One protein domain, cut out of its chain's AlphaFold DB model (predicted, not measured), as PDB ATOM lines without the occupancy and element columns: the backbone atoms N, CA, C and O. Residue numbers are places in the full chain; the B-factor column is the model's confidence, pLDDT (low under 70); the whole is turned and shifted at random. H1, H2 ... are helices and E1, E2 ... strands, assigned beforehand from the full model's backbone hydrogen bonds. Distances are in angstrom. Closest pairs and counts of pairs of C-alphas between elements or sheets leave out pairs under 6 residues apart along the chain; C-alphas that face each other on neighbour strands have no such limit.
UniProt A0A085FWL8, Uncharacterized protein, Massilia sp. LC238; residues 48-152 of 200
ATOM      1  N   PRO A  48      10.382  26.295 -12.067       57.31
ATOM      2  CA  PRO A  48       9.608  26.946 -11.020       57.31
ATOM      3  C   PRO A  48       8.905  25.873 -10.196       57.31
ATOM      4  O   PRO A  48       8.302  24.960 -10.769       57.31
ATOM      5  N   GLN A  49       9.037  25.932  -8.873       63.72
ATOM      6  CA  GLN A  49       8.315  24.992  -8.028       63.72
ATOM      7  C   GLN A  49       6.844  25.395  -8.074       63.72
ATOM      8  O   GLN A  49       6.460  26.436  -7.541       63.72
ATOM      9  N   GLU A  50       6.053  24.597  -8.784       67.81
ATOM     10  CA  GLU A  50       4.600  24.691  -8.785       67.81
ATOM     11  C   GLU A  50       4.075  23.844  -7.630       67.81
ATOM     12  O   GLU A  50       4.402  22.660  -7.508       67.81
ATOM     13  N   ARG A  51       3.287  24.464  -6.756       72.06
ATOM     14  CA  ARG A  51       2.643  23.786  -5.634       72.06
ATOM     15  C   ARG A  51       1.191  24.220  -5.554       72.06
ATOM     16  O   ARG A  51       0.889  25.411  -5.560       72.06
ATOM     17  N   GLU A  52       0.301  23.249  -5.433       73.69
ATOM     18  CA  GLU A  52      -1.118  23.499  -5.201       73.69
ATOM     19  C   GLU A  52      -1.330  24.151  -3.826       73.69
ATOM     20  O   GLU A  52      -0.704  23.749  -2.834       73.69
ATOM     21  N   LEU A  53      -2.184  25.179  -3.771       73.62
ATOM     22  CA  LEU A  53      -2.628  25.753  -2.505       73.62
ATOM     23  C   LEU A  53      -3.943  25.146  -2.075       73.62
ATOM     24  O   LEU A  53      -4.943  25.240  -2.783       73.62
ATOM     25  N   CYS A  54      -3.946  24.634  -0.855       72.50
ATOM     26  CA  CYS A  54      -5.140  24.117  -0.222       72.50
ATOM     27  C   CYS A  54      -5.830  25.246   0.535       72.50
ATOM     28  O   CYS A  54      -5.236  25.882   1.417       72.50
ATOM     29  N   PHE A  55      -7.077  25.508   0.162       72.25
ATOM     30  CA  PHE A  55      -7.942  26.490   0.806       72.25
ATOM     31  C   PHE A  55      -8.695  25.843   1.979       72.25
ATOM     32  O   PHE A  55      -8.757  24.611   2.067       72.25
ATOM     33  N   PRO A  56      -9.242  26.641   2.916       68.25
ATOM     34  CA  PRO A  56      -9.924  26.095   4.085       68.25
ATOM     35  C   PRO A  56     -11.035  25.117   3.678       68.25
ATOM     36  O   PRO A  56     -11.952  25.485   2.948       68.25
ATOM     37  N   GLY A  57     -10.953  23.876   4.166       66.81
ATOM     38  CA  GLY A  57     -11.923  22.814   3.877       66.81
ATOM     39  C   GLY A  57     -11.503  21.797   2.810       66.81
ATOM     40  O   GLY A  57     -12.200  20.797   2.660       66.81
ATOM     41  N   ASP A  58     -10.371  21.988   2.123       70.88
ATOM     42  CA  ASP A  58      -9.847  21.036   1.130       70.88
ATOM     43  C   ASP A  58      -8.763  20.121   1.733       70.88
ATOM     44  O   ASP A  58      -7.556  20.339   1.580       70.88
ATOM     45  N   GLN A  59      -9.207  19.109   2.485       76.69
ATOM     46  CA  GLN A  59      -8.312  18.134   3.118       76.69
ATOM     47  C   GLN A  59      -7.637  17.215   2.085       76.69
ATOM     48  O   GLN A  59      -6.461  16.887   2.240       76.69
ATOM     49  N   ASP A  60      -8.337  16.874   1.003       78.00
ATOM     50  CA  ASP A  60      -7.809  16.025  -0.069       78.00
ATOM     51  C   ASP A  60      -6.599  16.680  -0.759       78.00
ATOM     52  O   ASP A  60      -5.641  16.001  -1.132       78.00
ATOM     53  N   CYS A  61      -6.597  18.007  -0.915       77.00
ATOM     54  CA  CYS A  61      -5.432  18.754  -1.390       77.00
ATOM     55  C   CYS A  61      -4.223  18.623  -0.449       77.00
ATOM     56  O   CYS A  61      -3.103  18.378  -0.911       77.00
ATOM     57  N   LEU A  62      -4.432  18.768   0.865       76.25
ATOM     58  CA  LEU A  62      -3.348  18.678   1.851       76.25
ATOM     59  C   LEU A  62      -2.742  17.273   1.868       76.25
ATOM     60  O   LEU A  62      -1.518  17.128   1.895       76.25
ATOM     61  N   ASP A  63      -3.586  16.250   1.775       81.31
ATOM     62  CA  ASP A  63      -3.170  14.848   1.761       81.31
ATOM     63  C   ASP A  63      -2.375  14.493   0.489       81.31
ATOM     64  O   ASP A  63      -1.463  13.664   0.529       81.31
ATOM     65  N   ARG A  64      -2.642  15.184  -0.630       79.06
ATOM     66  CA  ARG A  64      -1.834  15.116  -1.865       79.06
ATOM     67  C   ARG A  64      -0.527  15.922  -1.797       79.06
ATOM     68  O   ARG A  64       0.215  15.951  -2.777       79.06
ATOM     69  N   GLY A  65      -0.216  16.548  -0.658       69.12
ATOM     70  CA  GLY A  65       1.017  17.307  -0.437       69.12
ATOM     71  C   GLY A  65       0.935  18.787  -0.822       69.12
ATOM     72  O   GLY A  65       1.975  19.445  -0.932       69.12
ATOM     73  N   GLY A  66      -0.270  19.323  -1.034       72.88
ATOM     74  CA  GLY A  66      -0.475  20.755  -1.227       72.88
ATOM     75  C   GLY A  66      -0.157  21.568   0.036       72.88
ATOM     76  O   GLY A  66      -0.133  21.062   1.159       72.88
ATOM     77  N   GLY A  67       0.139  22.856  -0.142       75.81
ATOM     78  CA  GLY A  67       0.442  23.764   0.966       75.81
ATOM     79  C   GLY A  67      -0.808  24.495   1.442       75.81
ATOM     80  O   GLY A  67      -1.538  25.043   0.622       75.81
ATOM     81  N   ALA A  68      -1.042  24.580   2.754       74.69
ATOM     82  CA  ALA A  68      -2.140  25.392   3.279       74.69
ATOM     83  C   ALA A  68      -1.955  26.868   2.881       74.69
ATOM     84  O   ALA A  68      -0.974  27.502   3.290       74.69
ATOM     85  N   ALA A  69      -2.906  27.420   2.121       72.81
ATOM     86  CA  ALA A  69      -2.886  28.811   1.666       72.81
ATOM     87  C   ALA A  69      -2.724  29.774   2.849       72.81
ATOM     88  O   ALA A  69      -1.899  30.686   2.819       72.81
ATOM     89  N   GLU A  70      -3.419  29.479   3.951       69.38
ATOM     90  CA  GLU A  70      -3.367  30.244   5.194       69.38
ATOM     91  C   GLU A  70      -1.951  30.466   5.741       69.38
ATOM     92  O   GLU A  70      -1.713  31.482   6.390       69.38
ATOM     93  N   ASN A  71      -1.004  29.550   5.512       72.06
ATOM     94  CA  ASN A  71       0.352  29.679   6.053       72.06
ATOM     95  C   ASN A  71       1.123  30.818   5.389       72.06
ATOM     96  O   ASN A  71       1.842  31.545   6.076       72.06
ATOM     97  N   ILE A  72       0.936  31.021   4.083       70.31
ATOM     98  CA  ILE A  72       1.519  32.162   3.363       70.31
ATOM     99  C   ILE A  72       0.906  33.468   3.885       70.31
ATOM    100  O   ILE A  72       1.576  34.492   3.994       70.31
ATOM    101  N   TRP A  73      -0.368  33.428   4.272       68.50
ATOM    102  CA  TRP A  73      -1.117  34.618   4.666       68.50
ATOM    103  C   TRP A  73      -0.805  35.019   6.108       68.50
ATOM    104  O   TRP A  73      -0.629  36.198   6.401       68.50
ATOM    105  N   LYS A  74      -0.674  34.034   7.006       65.31
ATOM    106  CA  LYS A  74      -0.263  34.217   8.409       65.31
ATOM    107  C   LYS A  74       1.172  34.732   8.536       65.31
ATOM    108  O   LYS A  74       1.480  35.415   9.504       65.31
ATOM    109  N   SER A  75       2.035  34.413   7.572       63.69
ATOM    110  CA  SER A  75       3.439  34.848   7.532       63.69
ATOM    111  C   SER A  75       3.664  36.119   6.702       63.69
ATOM    112  O   SER A  75       4.809  36.552   6.527       63.69
ATOM    113  N   ALA A  76       2.589  36.743   6.205       65.44
ATOM    114  CA  ALA A  76       2.665  38.036   5.547       65.44
ATOM    115  C   ALA A  76       2.855  39.161   6.578       65.44
ATOM    116  O   ALA A  76       2.133  39.223   7.570       65.44
ATOM    117  N   ASN A  77       3.763  40.107   6.316       61.53
ATOM    118  CA  ASN A  77       4.030  41.252   7.208       61.53
ATOM    119  C   ASN A  77       2.838  42.224   7.385       61.53
ATOM    120  O   ASN A  77       2.928  43.164   8.171       61.53
ATOM    121  N   ASN A  78       1.727  42.016   6.669       61.69
ATOM    122  CA  ASN A  78       0.477  42.752   6.849       61.69
ATOM    123  C   ASN A  78      -0.726  41.908   6.371       61.69
ATOM    124  O   ASN A  78      -1.217  42.101   5.254       61.69
ATOM    125  N   PRO A  79      -1.194  40.935   7.174       57.56
ATOM    126  CA  PRO A  79      -2.218  39.982   6.743       57.56
ATOM    127  C   PRO A  79      -3.546  40.664   6.378       57.56
ATOM    128  O   PRO A  79      -4.281  40.154   5.539       57.56
ATOM    129  N   GLU A  80      -3.841  41.836   6.945       56.50
ATOM    130  CA  GLU A  80      -5.066  42.599   6.667       56.50
ATOM    131  C   GLU A  80      -5.050  43.294   5.290       56.50
ATOM    132  O   GLU A  80      -6.091  43.409   4.642       56.50
ATOM    133  N   GLN A  81      -3.880  43.684   4.768       54.62
ATOM    134  CA  GLN A  81      -3.756  44.138   3.371       54.62
ATOM    135  C   GLN A  81      -3.993  42.990   2.388       54.62
ATOM    136  O   GLN A  81      -4.653  43.167   1.370       54.62
ATOM    137  N   VAL A  82      -3.518  41.790   2.726       52.22
ATOM    138  CA  VAL A  82      -3.761  40.595   1.911       52.22
ATOM    139  C   VAL A  82      -5.254  40.242   1.934       52.22
ATOM    140  O   VAL A  82      -5.834  40.022   0.878       52.22
ATOM    141  N   LYS A  83      -5.904  40.274   3.110       48.72
ATOM    142  CA  LYS A  83      -7.349  40.018   3.293       48.72
ATOM    143  C   LYS A  83      -8.277  41.066   2.680       48.72
ATOM    144  O   LYS A  83      -9.353  40.711   2.214       48.72
ATOM    145  N   SER A  84      -7.907  42.342   2.668       40.31
ATOM    146  CA  SER A  84      -8.753  43.386   2.065       40.31
ATOM    147  C   SER A  84      -8.775  43.317   0.535       40.31
ATOM    148  O   SER A  84      -9.801  43.610  -0.067       40.31
ATOM    149  N   VAL A  85      -7.706  42.817  -0.096       48.84
ATOM    150  CA  VAL A  85      -7.673  42.478  -1.535       48.84
ATOM    151  C   VAL A  85      -8.448  41.176  -1.847       48.84
ATOM    152  O   VAL A  85      -8.726  40.885  -3.010       48.84
ATOM    153  N   LEU A  86      -8.808  40.387  -0.824       48.91
ATOM    154  CA  LEU A  86      -9.489  39.085  -0.932       48.91
ATOM    155  C   LEU A  86     -11.028  39.166  -0.904       48.91
ATOM    156  O   LEU A  86     -11.699  38.190  -1.230       48.91
ATOM    157  N   LEU A  87     -11.615  40.290  -0.498       44.28
ATOM    158  CA  LEU A  87     -13.059  40.393  -0.293       44.28
ATOM    159  C   LEU A  87     -13.746  40.948  -1.539       44.28
ATOM    160  O   LEU A  87     -13.831  42.159  -1.677       44.28
ATOM    161  N   GLU A  88     -14.252  40.065  -2.409       46.88
ATOM    162  CA  GLU A  88     -15.578  40.282  -3.029       46.88
ATOM    163  C   GLU A  88     -16.133  39.079  -3.807       46.88
ATOM    164  O   GLU A  88     -17.350  38.934  -3.882       46.88
ATOM    165  N   TYR A  89     -15.302  38.161  -4.309       47.56
ATOM    166  CA  TYR A  89     -15.790  36.941  -4.959       47.56
ATOM    167  C   TYR A  89     -14.942  35.747  -4.563       47.56
ATOM    168  O   TYR A  89     -13.736  35.854  -4.398       47.56
ATOM    169  N   ALA A  90     -15.614  34.629  -4.342       50.03
ATOM    170  CA  ALA A  90     -15.052  33.491  -3.657       50.03
ATOM    171  C   ALA A  90     -13.841  32.889  -4.386       50.03
ATOM    172  O   ALA A  90     -13.932  32.415  -5.518       50.03
ATOM    173  N   ASP A  91     -12.717  32.921  -3.681       59.12
ATOM    174  CA  ASP A  91     -11.499  32.209  -4.024       59.12
ATOM    175  C   ASP A  91     -11.694  30.742  -3.631       59.12
ATOM    176  O   ASP A  91     -11.730  30.407  -2.446       59.12
ATOM    177  N   TYR A  92     -11.874  29.869  -4.619       53.78
ATOM    178  CA  TYR A  92     -12.146  28.449  -4.365       53.78
ATOM    179  C   TYR A  92     -10.914  27.553  -4.539       53.78
ATOM    180  O   TYR A  92     -10.866  26.477  -3.956       53.78
ATOM    181  N   THR A  93      -9.931  27.971  -5.346       61.53
ATOM    182  CA  THR A  93      -8.711  27.209  -5.674       61.53
ATOM    183  C   THR A  93      -7.592  28.141  -6.155       61.53
ATOM    184  O   THR A  93      -7.847  29.272  -6.586       61.53
ATOM    185  N   GLY A  94      -6.341  27.670  -6.098       67.88
ATOM    186  CA  GLY A  94      -5.189  28.443  -6.548       67.88
ATOM    187  C   GLY A  94      -3.873  27.666  -6.578       67.88
ATOM    188  O   GLY A  94      -3.747  26.582  -6.005       67.88
ATOM    189  N   ARG A  95      -2.875  28.234  -7.255       73.31
ATOM    190  CA  ARG A  95      -1.541  27.639  -7.430       73.31
ATOM    191  C   ARG A  95      -0.452  28.609  -7.013       73.31
ATOM    192  O   ARG A  95      -0.523  29.795  -7.328       73.31
ATOM    193  N   VAL A  96       0.569  28.100  -6.327       77.00
ATOM    194  CA  VAL A  96       1.800  28.848  -6.066       77.00
ATOM    195  C   VAL A  96       2.831  28.521  -7.116       77.00
ATOM    196  O   VAL A  96       3.115  27.354  -7.376       77.00
ATOM    197  N   PHE A  97       3.453  29.571  -7.626       79.44
ATOM    198  CA  PHE A  97       4.660  29.500  -8.420       79.44
ATOM    199  C   PHE A  97       5.762  30.245  -7.681       79.44
ATOM    200  O   PHE A  97       5.630  31.437  -7.392       79.44
ATOM    201  N   GLU A  98       6.852  29.547  -7.377       82.44
ATOM    202  CA  GLU A  98       8.016  30.136  -6.718       82.44
ATOM    203  C   GLU A  98       9.194  30.209  -7.685       82.44
ATOM    204  O   GLU A  98       9.546  29.221  -8.337       82.44
ATOM    205  N   VAL A  99       9.828  31.380  -7.750       80.81
ATOM    206  CA  VAL A  99      11.057  31.591  -8.512       80.81
ATOM    207  C   VAL A  99      12.083  32.315  -7.655       80.81
ATOM    208  O   VAL A  99      11.817  33.388  -7.109       80.81
ATOM    209  N   ASP A 100      13.273  31.728  -7.554       80.94
ATOM    210  CA  ASP A 100      14.391  32.332  -6.841       80.94
ATOM    211  C   ASP A 100      14.854  33.614  -7.540       80.94
ATOM    212  O   ASP A 100      15.001  33.675  -8.764       80.94
ATOM    213  N   ILE A 101      15.143  34.634  -6.736       78.00
ATOM    214  CA  ILE A 101      15.706  35.910  -7.176       78.00
ATOM    215  C   ILE A 101      17.009  36.179  -6.417       78.00
ATOM    216  O   ILE A 101      17.039  36.996  -5.491       78.00
ATOM    217  N   PRO A 102      18.121  35.500  -6.779       71.75
ATOM    218  CA  PRO A 102      19.375  35.577  -6.027       71.75
ATOM    219  C   PRO A 102      19.876  37.011  -5.816       71.75
ATOM    220  O   PRO A 102      20.363  37.340  -4.738       71.75
ATOM    221  N   SER A 103      19.671  37.892  -6.802       70.62
ATOM    222  CA  SER A 103      20.022  39.319  -6.738       70.62
ATOM    223  C   SER A 103      19.320  40.094  -5.616       70.62
ATOM    224  O   SER A 103      19.810  41.135  -5.186       70.62
ATOM    225  N   LYS A 104      18.186  39.594  -5.119       71.31
ATOM    226  CA  LYS A 104      17.396  40.186  -4.031       71.31
ATOM    227  C   LYS A 104      17.463  39.366  -2.740       71.31
ATOM    228  O   LYS A 104      16.855  39.756  -1.744       71.31
ATOM    229  N   GLY A 105      18.200  38.252  -2.734       76.38
ATOM    230  CA  GLY A 105      18.348  37.374  -1.571       76.38
ATOM    231  C   GLY A 105      17.020  36.778  -1.095       76.38
ATOM    232  O   GLY A 105      16.780  36.730   0.113       76.38
ATOM    233  N   GLY A 106      16.145  36.399  -2.030       85.50
ATOM    234  CA  GLY A 106      14.808  35.878  -1.744       85.50
ATOM    235  C   GLY A 106      14.176  35.180  -2.949       85.50
ATOM    236  O   GLY A 106      14.876  34.808  -3.893       85.50
ATOM    237  N   LYS A 107      12.849  35.027  -2.916       87.31
ATOM    238  CA  LYS A 107      12.038  34.445  -3.997       87.31
ATOM    239  C   LYS A 107      10.856  35.340  -4.344       87.31
ATOM    240  O   LYS A 107      10.287  35.962  -3.449       87.31
ATOM    241  N   ILE A 108      10.452  35.358  -5.609       86.56
ATOM    242  CA  ILE A 108       9.120  35.837  -5.990       86.56
ATOM    243  C   ILE A 108       8.164  34.655  -5.899       86.56
ATOM    244  O   ILE A 108       8.434  33.578  -6.431       86.56
ATOM    245  N   VAL A 109       7.047  34.875  -5.221       83.50
ATOM    246  CA  VAL A 109       5.977  33.905  -5.023       83.50
ATOM    247  C   VAL A 109       4.727  34.473  -5.683       83.50
ATOM    248  O   VAL A 109       4.171  35.463  -5.209       83.50
ATOM    249  N   ARG A 110       4.306  33.876  -6.797       83.88
ATOM    250  CA  ARG A 110       3.045  34.192  -7.482       83.88
ATOM    251  C   ARG A 110       1.979  33.235  -6.985       83.88
ATOM    252  O   ARG A 110       2.166  32.024  -7.051       83.88
ATOM    253  N   ILE A 111       0.864  33.782  -6.531       79.25
ATOM    254  CA  ILE A 111      -0.338  33.029  -6.206       79.25
ATOM    255  C   ILE A 111      -1.365  33.314  -7.290       79.25
ATOM    256  O   ILE A 111      -1.887  34.423  -7.370       79.25
ATOM    257  N   GLU A 112      -1.637  32.303  -8.098       78.88
ATOM    258  CA  GLU A 112      -2.715  32.284  -9.078       78.88
ATOM    259  C   GLU A 112      -4.017  31.890  -8.379       78.88
ATOM    260  O   GLU A 112      -4.038  30.887  -7.663       78.88
ATOM    261  N   ARG A 113      -5.091  32.661  -8.561       74.50
ATOM    262  CA  ARG A 113      -6.402  32.410  -7.938       74.50
ATOM    263  C   ARG A 113      -7.516  32.504  -8.959       74.50
ATOM    264  O   ARG A 113      -7.460  33.359  -9.835       74.50
ATOM    265  N   PHE A 114      -8.553  31.691  -8.800       71.75
ATOM    266  CA  PHE A 114      -9.778  31.841  -9.580       71.75
ATOM    267  C   PHE A 114     -10.767  32.751  -8.851       71.75
ATOM    268  O   PHE A 114     -11.128  32.472  -7.712       71.75
ATOM    269  N   VAL A 115     -11.216  33.813  -9.522       68.19
ATOM    270  CA  VAL A 115     -12.150  34.812  -8.995       68.19
ATOM    271  C   VAL A 115     -13.472  34.806  -9.768       68.19
ATOM    272  O   VAL A 115     -13.508  34.841 -11.001       68.19
ATOM    273  N   GLY A 116     -14.579  34.814  -9.022       62.34
ATOM    274  CA  GLY A 116     -15.931  34.909  -9.576       62.34
ATOM    275  C   GLY A 116     -16.425  33.642 -10.285       62.34
ATOM    276  O   GLY A 116     -15.770  32.605 -10.319       62.34
ATOM    277  N   THR A 117     -17.624  33.720 -10.863       57.53
ATOM    278  CA  THR A 117     -18.315  32.579 -11.497       57.53
ATOM    279  C   THR A 117     -17.813  32.243 -12.901       57.53
ATOM    280  O   THR A 117     -18.202  31.224 -13.465       57.53
ATOM    281  N   ALA A 118     -16.959  33.090 -13.476       63.66
ATOM    282  CA  ALA A 118     -16.459  32.952 -14.838       63.66
ATOM    283  C   ALA A 118     -15.033  32.362 -14.910       63.66
ATOM    284  O   ALA A 118     -14.437  32.351 -15.983       63.66
ATOM    285  N   TYR A 119     -14.503  31.850 -13.787       64.75
ATOM    286  CA  TYR A 119     -13.151  31.279 -13.684       64.75
ATOM    287  C   TYR A 119     -12.047  32.241 -14.155       64.75
ATOM    288  O   TYR A 119     -11.040  31.821 -14.723       64.75
ATOM    289  N   CYS A 120     -12.229  33.544 -13.928       71.56
ATOM    290  CA  CYS A 120     -11.188  34.534 -14.186       71.56
ATOM    291  C   CYS A 120      -9.991  34.248 -13.274       71.56
ATOM    292  O   CYS A 120     -10.176  33.867 -12.120       71.56
ATOM    293  N   VAL A 121      -8.775  34.459 -13.769       73.69
ATOM    294  CA  VAL A 121      -7.554  34.231 -12.993       73.69
ATOM    295  C   VAL A 121      -7.011  35.562 -12.485       73.69
ATOM    296  O   VAL A 121      -6.795  36.478 -13.268       73.69
ATOM    297  N   ARG A 122      -6.764  35.676 -11.180       75.81
ATOM    298  CA  ARG A 122      -6.115  36.834 -10.562       75.81
ATOM    299  C   ARG A 122      -4.837  36.410  -9.861       75.81
ATOM    300  O   ARG A 122      -4.851  35.551  -8.980       75.81
ATOM    301  N   ASP A 123      -3.747  37.077 -10.209       79.25
ATOM    302  CA  ASP A 123      -2.434  36.820  -9.630       79.25
ATOM    303  C   ASP A 123      -2.113  37.796  -8.499       79.25
ATOM    304  O   ASP A 123      -2.323  39.006  -8.620       79.25
ATOM    305  N   THR A 124      -1.536  37.279  -7.421       79.81
ATOM    306  CA  THR A 124      -0.922  38.082  -6.359       79.81
ATOM    307  C   THR A 124       0.552  37.731  -6.248       79.81
ATOM    308  O   THR A 124       0.911  36.557  -6.289       79.81
ATOM    309  N   TYR A 125       1.409  38.730  -6.064       84.44
ATOM    310  CA  TYR A 125       2.856  38.544  -6.014       84.44
ATOM    311  C   TYR A 125       3.403  38.900  -4.634       84.44
ATOM    312  O   TYR A 125       3.092  39.950  -4.072       84.44
ATOM    313  N   PHE A 126       4.255  38.033  -4.098       85.06
ATOM    314  CA  PHE A 126       4.946  38.234  -2.833       85.06
ATOM    315  C   PHE A 126       6.452  38.108  -3.024       85.06
ATOM    316  O   PHE A 126       6.934  37.309  -3.823       85.06
ATOM    317  N   LEU A 127       7.196  38.865  -2.230       87.56
ATOM    318  CA  LEU A 127       8.604  38.628  -1.977       87.56
ATOM    319  C   LEU A 127       8.713  37.753  -0.729       87.56
ATOM    320  O   LEU A 127       8.317  38.183   0.356       87.56
ATOM    321  N   TYR A 128       9.268  36.554  -0.879       85.69
ATOM    322  CA  TYR A 128       9.668  35.714   0.243       85.69
ATOM    323  C   TYR A 128      11.134  35.968   0.583       85.69
ATOM    324  O   TYR A 128      12.027  35.721  -0.235       85.69
ATOM    325  N   GLN A 129      11.394  36.472   1.786       86.00
ATOM    326  CA  GLN A 129      12.744  36.738   2.269       86.00
ATOM    327  C   GLN A 129      12.800  36.581   3.789       86.00
ATOM    328  O   GLN A 129      11.934  37.090   4.499       86.00
ATOM    329  N   LYS A 130      13.849  35.906   4.288       85.62
ATOM    330  CA  LYS A 130      14.081  35.684   5.730       85.62
ATOM    331  C   LYS A 130      12.837  35.132   6.447       85.62
ATOM    332  O   LYS A 130      12.428  35.669   7.469       85.62
ATOM    333  N   ASP A 131      12.213  34.117   5.855       81.19
ATOM    334  CA  ASP A 131      11.020  33.440   6.385       81.19
ATOM    335  C   ASP A 131       9.776  34.321   6.558       81.19
ATOM    336  O   ASP A 131       8.857  33.994   7.305       81.19
ATOM    337  N   THR A 132       9.719  35.428   5.817       79.56
ATOM    338  CA  THR A 132       8.561  36.323   5.784       79.56
ATOM    339  C   THR A 132       8.092  36.545   4.358       79.56
ATOM    340  O   THR A 132       8.901  36.609   3.427       79.56
ATOM    341  N   TYR A 133       6.778  36.697   4.197       82.38
ATOM    342  CA  TYR A 133       6.180  37.126   2.940       82.38
ATOM    343  C   TYR A 133       5.873  38.618   3.015       82.38
ATOM    344  O   TYR A 133       5.309  39.131   3.986       82.38
ATOM    345  N   ARG A 134       6.227  39.339   1.958       84.00
ATOM    346  CA  ARG A 134       5.864  40.742   1.783       84.00
ATOM    347  C   ARG A 134       5.114  40.885   0.473       84.00
ATOM    348  O   ARG A 134       5.629  40.460  -0.555       84.00
ATOM    349  N   LEU A 135       3.927  41.486   0.512       83.50
ATOM    350  CA  LEU A 135       3.194  41.830  -0.703       83.50
ATOM    351  C   LEU A 135       4.075  42.721  -1.590       83.50
ATOM    352  O   LEU A 135       4.712  43.656  -1.095       83.50
ATOM    353  N   ILE A 136       4.147  42.396  -2.877       85.81
ATOM    354  CA  ILE A 136       4.765  43.265  -3.872       85.81
ATOM    355  C   ILE A 136       3.663  44.183  -4.387       85.81
ATOM    356  O   ILE A 136       2.785  43.748  -5.127       85.81
ATOM    357  N   ASP A 137       3.713  45.437  -3.952       84.56
ATOM    358  CA  ASP A 137       2.846  46.506  -4.436       84.56
ATOM    359  C   ASP A 137       3.505  47.139  -5.667       84.56
ATOM    360  O   ASP A 137       4.517  47.832  -5.548       84.56
ATOM    361  N   SER A 138       3.006  46.790  -6.852       85.88
ATOM    362  CA  SER A 138       3.561  47.219  -8.136       85.88
ATOM    363  C   SER A 138       2.436  47.422  -9.151       85.88
ATOM    364  O   SER A 138       1.791  46.442  -9.544       85.88
ATOM    365  N   PRO A 139       2.222  48.659  -9.640       84.25
ATOM    366  CA  PRO A 139       1.201  48.946 -10.639       84.25
ATOM    367  C   PRO A 139       1.314  48.109 -11.916       84.25
ATOM    368  O   PRO A 139       0.295  47.759 -12.505       84.25
ATOM    369  N   SER A 140       2.525  47.757 -12.363       85.94
ATOM    370  CA  SER A 140       2.692  46.917 -13.557       85.94
ATOM    371  C   SER A 140       2.313  45.451 -13.320       85.94
ATOM    372  O   SER A 140       1.743  44.823 -14.216       85.94
ATOM    373  N   LEU A 141       2.552  44.908 -12.121       83.19
ATOM    374  CA  LEU A 141       2.056  43.579 -11.738       83.19
ATOM    375  C   LEU A 141       0.542  43.575 -11.531       83.19
ATOM    376  O   LEU A 141      -0.120  42.620 -11.939       83.19
ATOM    377  N   GLU A 142      -0.017  44.634 -10.944       77.81
ATOM    378  CA  GLU A 142      -1.467  44.795 -10.818       77.81
ATOM    379  C   GLU A 142      -2.141  44.905 -12.183       77.81
ATOM    380  O   GLU A 142      -3.132  44.217 -12.419       77.81
ATOM    381  N   ALA A 143      -1.585  45.699 -13.100       76.38
ATOM    382  CA  ALA A 143      -2.089  45.822 -14.463       76.38
ATOM    383  C   ALA A 143      -2.054  44.476 -15.193       76.38
ATOM    384  O   ALA A 143      -3.059  44.085 -15.775       76.38
ATOM    385  N   LEU A 144      -0.954  43.717 -15.103       76.31
ATOM    386  CA  LEU A 144      -0.891  42.379 -15.700       76.31
ATOM    387  C   LEU A 144      -1.829  41.377 -15.033       76.31
ATOM    388  O   LEU A 144      -2.395  40.535 -15.720       76.31
ATOM    389  N   SER A 145      -2.005  41.455 -13.714       71.69
ATOM    390  CA  SER A 145      -2.956  40.620 -12.979       71.69
ATOM    391  C   SER A 145      -4.403  40.961 -13.345       71.69
ATOM    392  O   SER A 145      -5.225  40.063 -13.485       71.69
ATOM    393  N   ALA A 146      -4.714  42.239 -13.574       64.38
ATOM    394  CA  ALA A 146      -6.016  42.694 -14.055       64.38
ATOM    395  C   ALA A 146      -6.247  42.327 -15.532       64.38
ATOM    396  O   ALA A 146      -7.347  41.916 -15.893       64.38
ATOM    397  N   GLU A 147      -5.215  42.418 -16.375       54.62
ATOM    398  CA  GLU A 147      -5.251  41.990 -17.777       54.62
ATOM    399  C   GLU A 147      -5.373  40.463 -17.903       54.62
ATOM    400  O   GLU A 147      -6.110  39.985 -18.764       54.62
ATOM    401  N   ALA A 148      -4.718  39.690 -17.029       52.50
ATOM    402  CA  ALA A 148      -4.926  38.245 -16.888       52.50
ATOM    403  C   ALA A 148      -6.248  37.886 -16.204       52.50
ATOM    404  O   ALA A 148      -6.805  36.819 -16.454       52.50
ATOM    405  N   GLY A 149      -6.795  38.837 -15.449       52.69
ATOM    406  CA  GLY A 149      -8.152  38.848 -14.923       52.69
ATOM    407  C   GLY A 149      -9.241  38.936 -15.988       52.69
ATOM    408  O   GLY A 149     -10.414  38.851 -15.632       52.69
ATOM    409  N   ASN A 150      -8.911  39.047 -17.280       53.19
ATOM    410  CA  ASN A 150      -9.871  38.754 -18.341       53.19
ATOM    411  C   ASN A 150     -10.010  37.240 -18.500       53.19
ATOM    412  O   ASN A 150      -9.135  36.585 -19.058       53.19
ATOM    413  N   CYS A 151     -11.147  36.706 -18.051       61.25
ATOM    414  CA  CYS A 151     -11.630  35.351 -18.314       61.25
ATOM    415  C   CYS A 151     -11.372  34.931 -19.784       61.25
ATOM    416  O   CYS A 151     -12.148  35.271 -20.681       61.25
ATOM    417  N   GLY A 152     -10.268  34.226 -20.059       59.25
ATOM    418  CA  GLY A 152      -9.794  33.939 -21.417       59.25
ATOM    419  C   GLY A 152      -8.458  33.184 -21.458       59.25
ATOM    420  O   GLY A 152      -7.919  32.812 -20.421       59.25
TER     421      GLY A 152
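What this domain is: This is residues 48 to 152 of the 200 residues of an uncharacterized protein of Massilia sp. LC238 (UniProt A0A085FWL8). A strongly twisted, curled sheet of five antiparallel strands curls round one short helix, H2, while the longer helix H4 packs beside E4. H1 sits near the end of edge strand E1, and H3 lies near H2 and the other edge strand, E5. The printed part has 105 residues, with four named helices and five named strands in the order E1 H1 H2 H3 E2 E3 E4 E5 H4; the sheet order is E1 - E2 - E3 - E4 - E5, all antiparallel, and the class is mixed, helices and strands. The whole is compact, with a radius of gyration of the C-alphas of 13.5 A, and rounded, spanning 39 by 35 by 27 A.

How they stand to each other: E1, residues 49 to 54, is an edge strand, antiparallel to E2, residues 94 to 101, with N 51 and O 96 3.0 A apart. Residues 53 to 54 of E1 also make a short parallel pairing with residues 67 to 68. H1, residues 59 to 63, only grazes the sheet with its residues 60 to 63; its closest C-alpha pair with E1 is Cys 54 and Cys 61, 5.5 A. The sheet curls round H2, residues 69 to 74, whose closest C-alpha pair with E1 is Leu 53 and Ala 69, 5.2 A. H3, residues 79 to 84, is close to H2 but not clearly touching, with C-alphas of Trp 73 and Pro 79 closest at 5.9 A. H3 only grazes the sheet, with its residues 79 to 82. E2 begins a meander, each strand the antiparallel neighbour of the one before, which goes on through E3, residues 106 to 115, E4, residues 120 to 129, and E5, residues 132 to 135. Its three hairpins have N 97 and O 110 at 2.8 A, N 109 and O 126 at 2.8 A, and N 127 and O 134 at 2.8 A. H4, residues 139 to 148, is on the sheet at a height of 5.5 A, over none of its strands; C-alphas of Asp 123 in E4 and Ser 145 are closest, at 5.1 A. In H1, H2, H3 and H4 every O i to N i+4 pair is within hydrogen-bond range.

Where its parts are: E1 begins at C-alpha 49, (8.315, 24.992, -8.028), and is 15.6 A long from first to last C-alpha. E2 measures 22.2 A, E3 27.9 A, E4 29.1 A and E5 10.1 A. H4 measures 13.8 A and ends at C-alpha 148, (-4.926, 38.245, -16.888).

The domain as a whole: The C-alphas of Ser 103 and Thr 117 are the two farthest apart, at 39.2 A. The printed part has no cut and no long link. Mean pLDDT of the printed part is 70.8; 41 residues are under 70, among them 73 to 94 and 146 to 152.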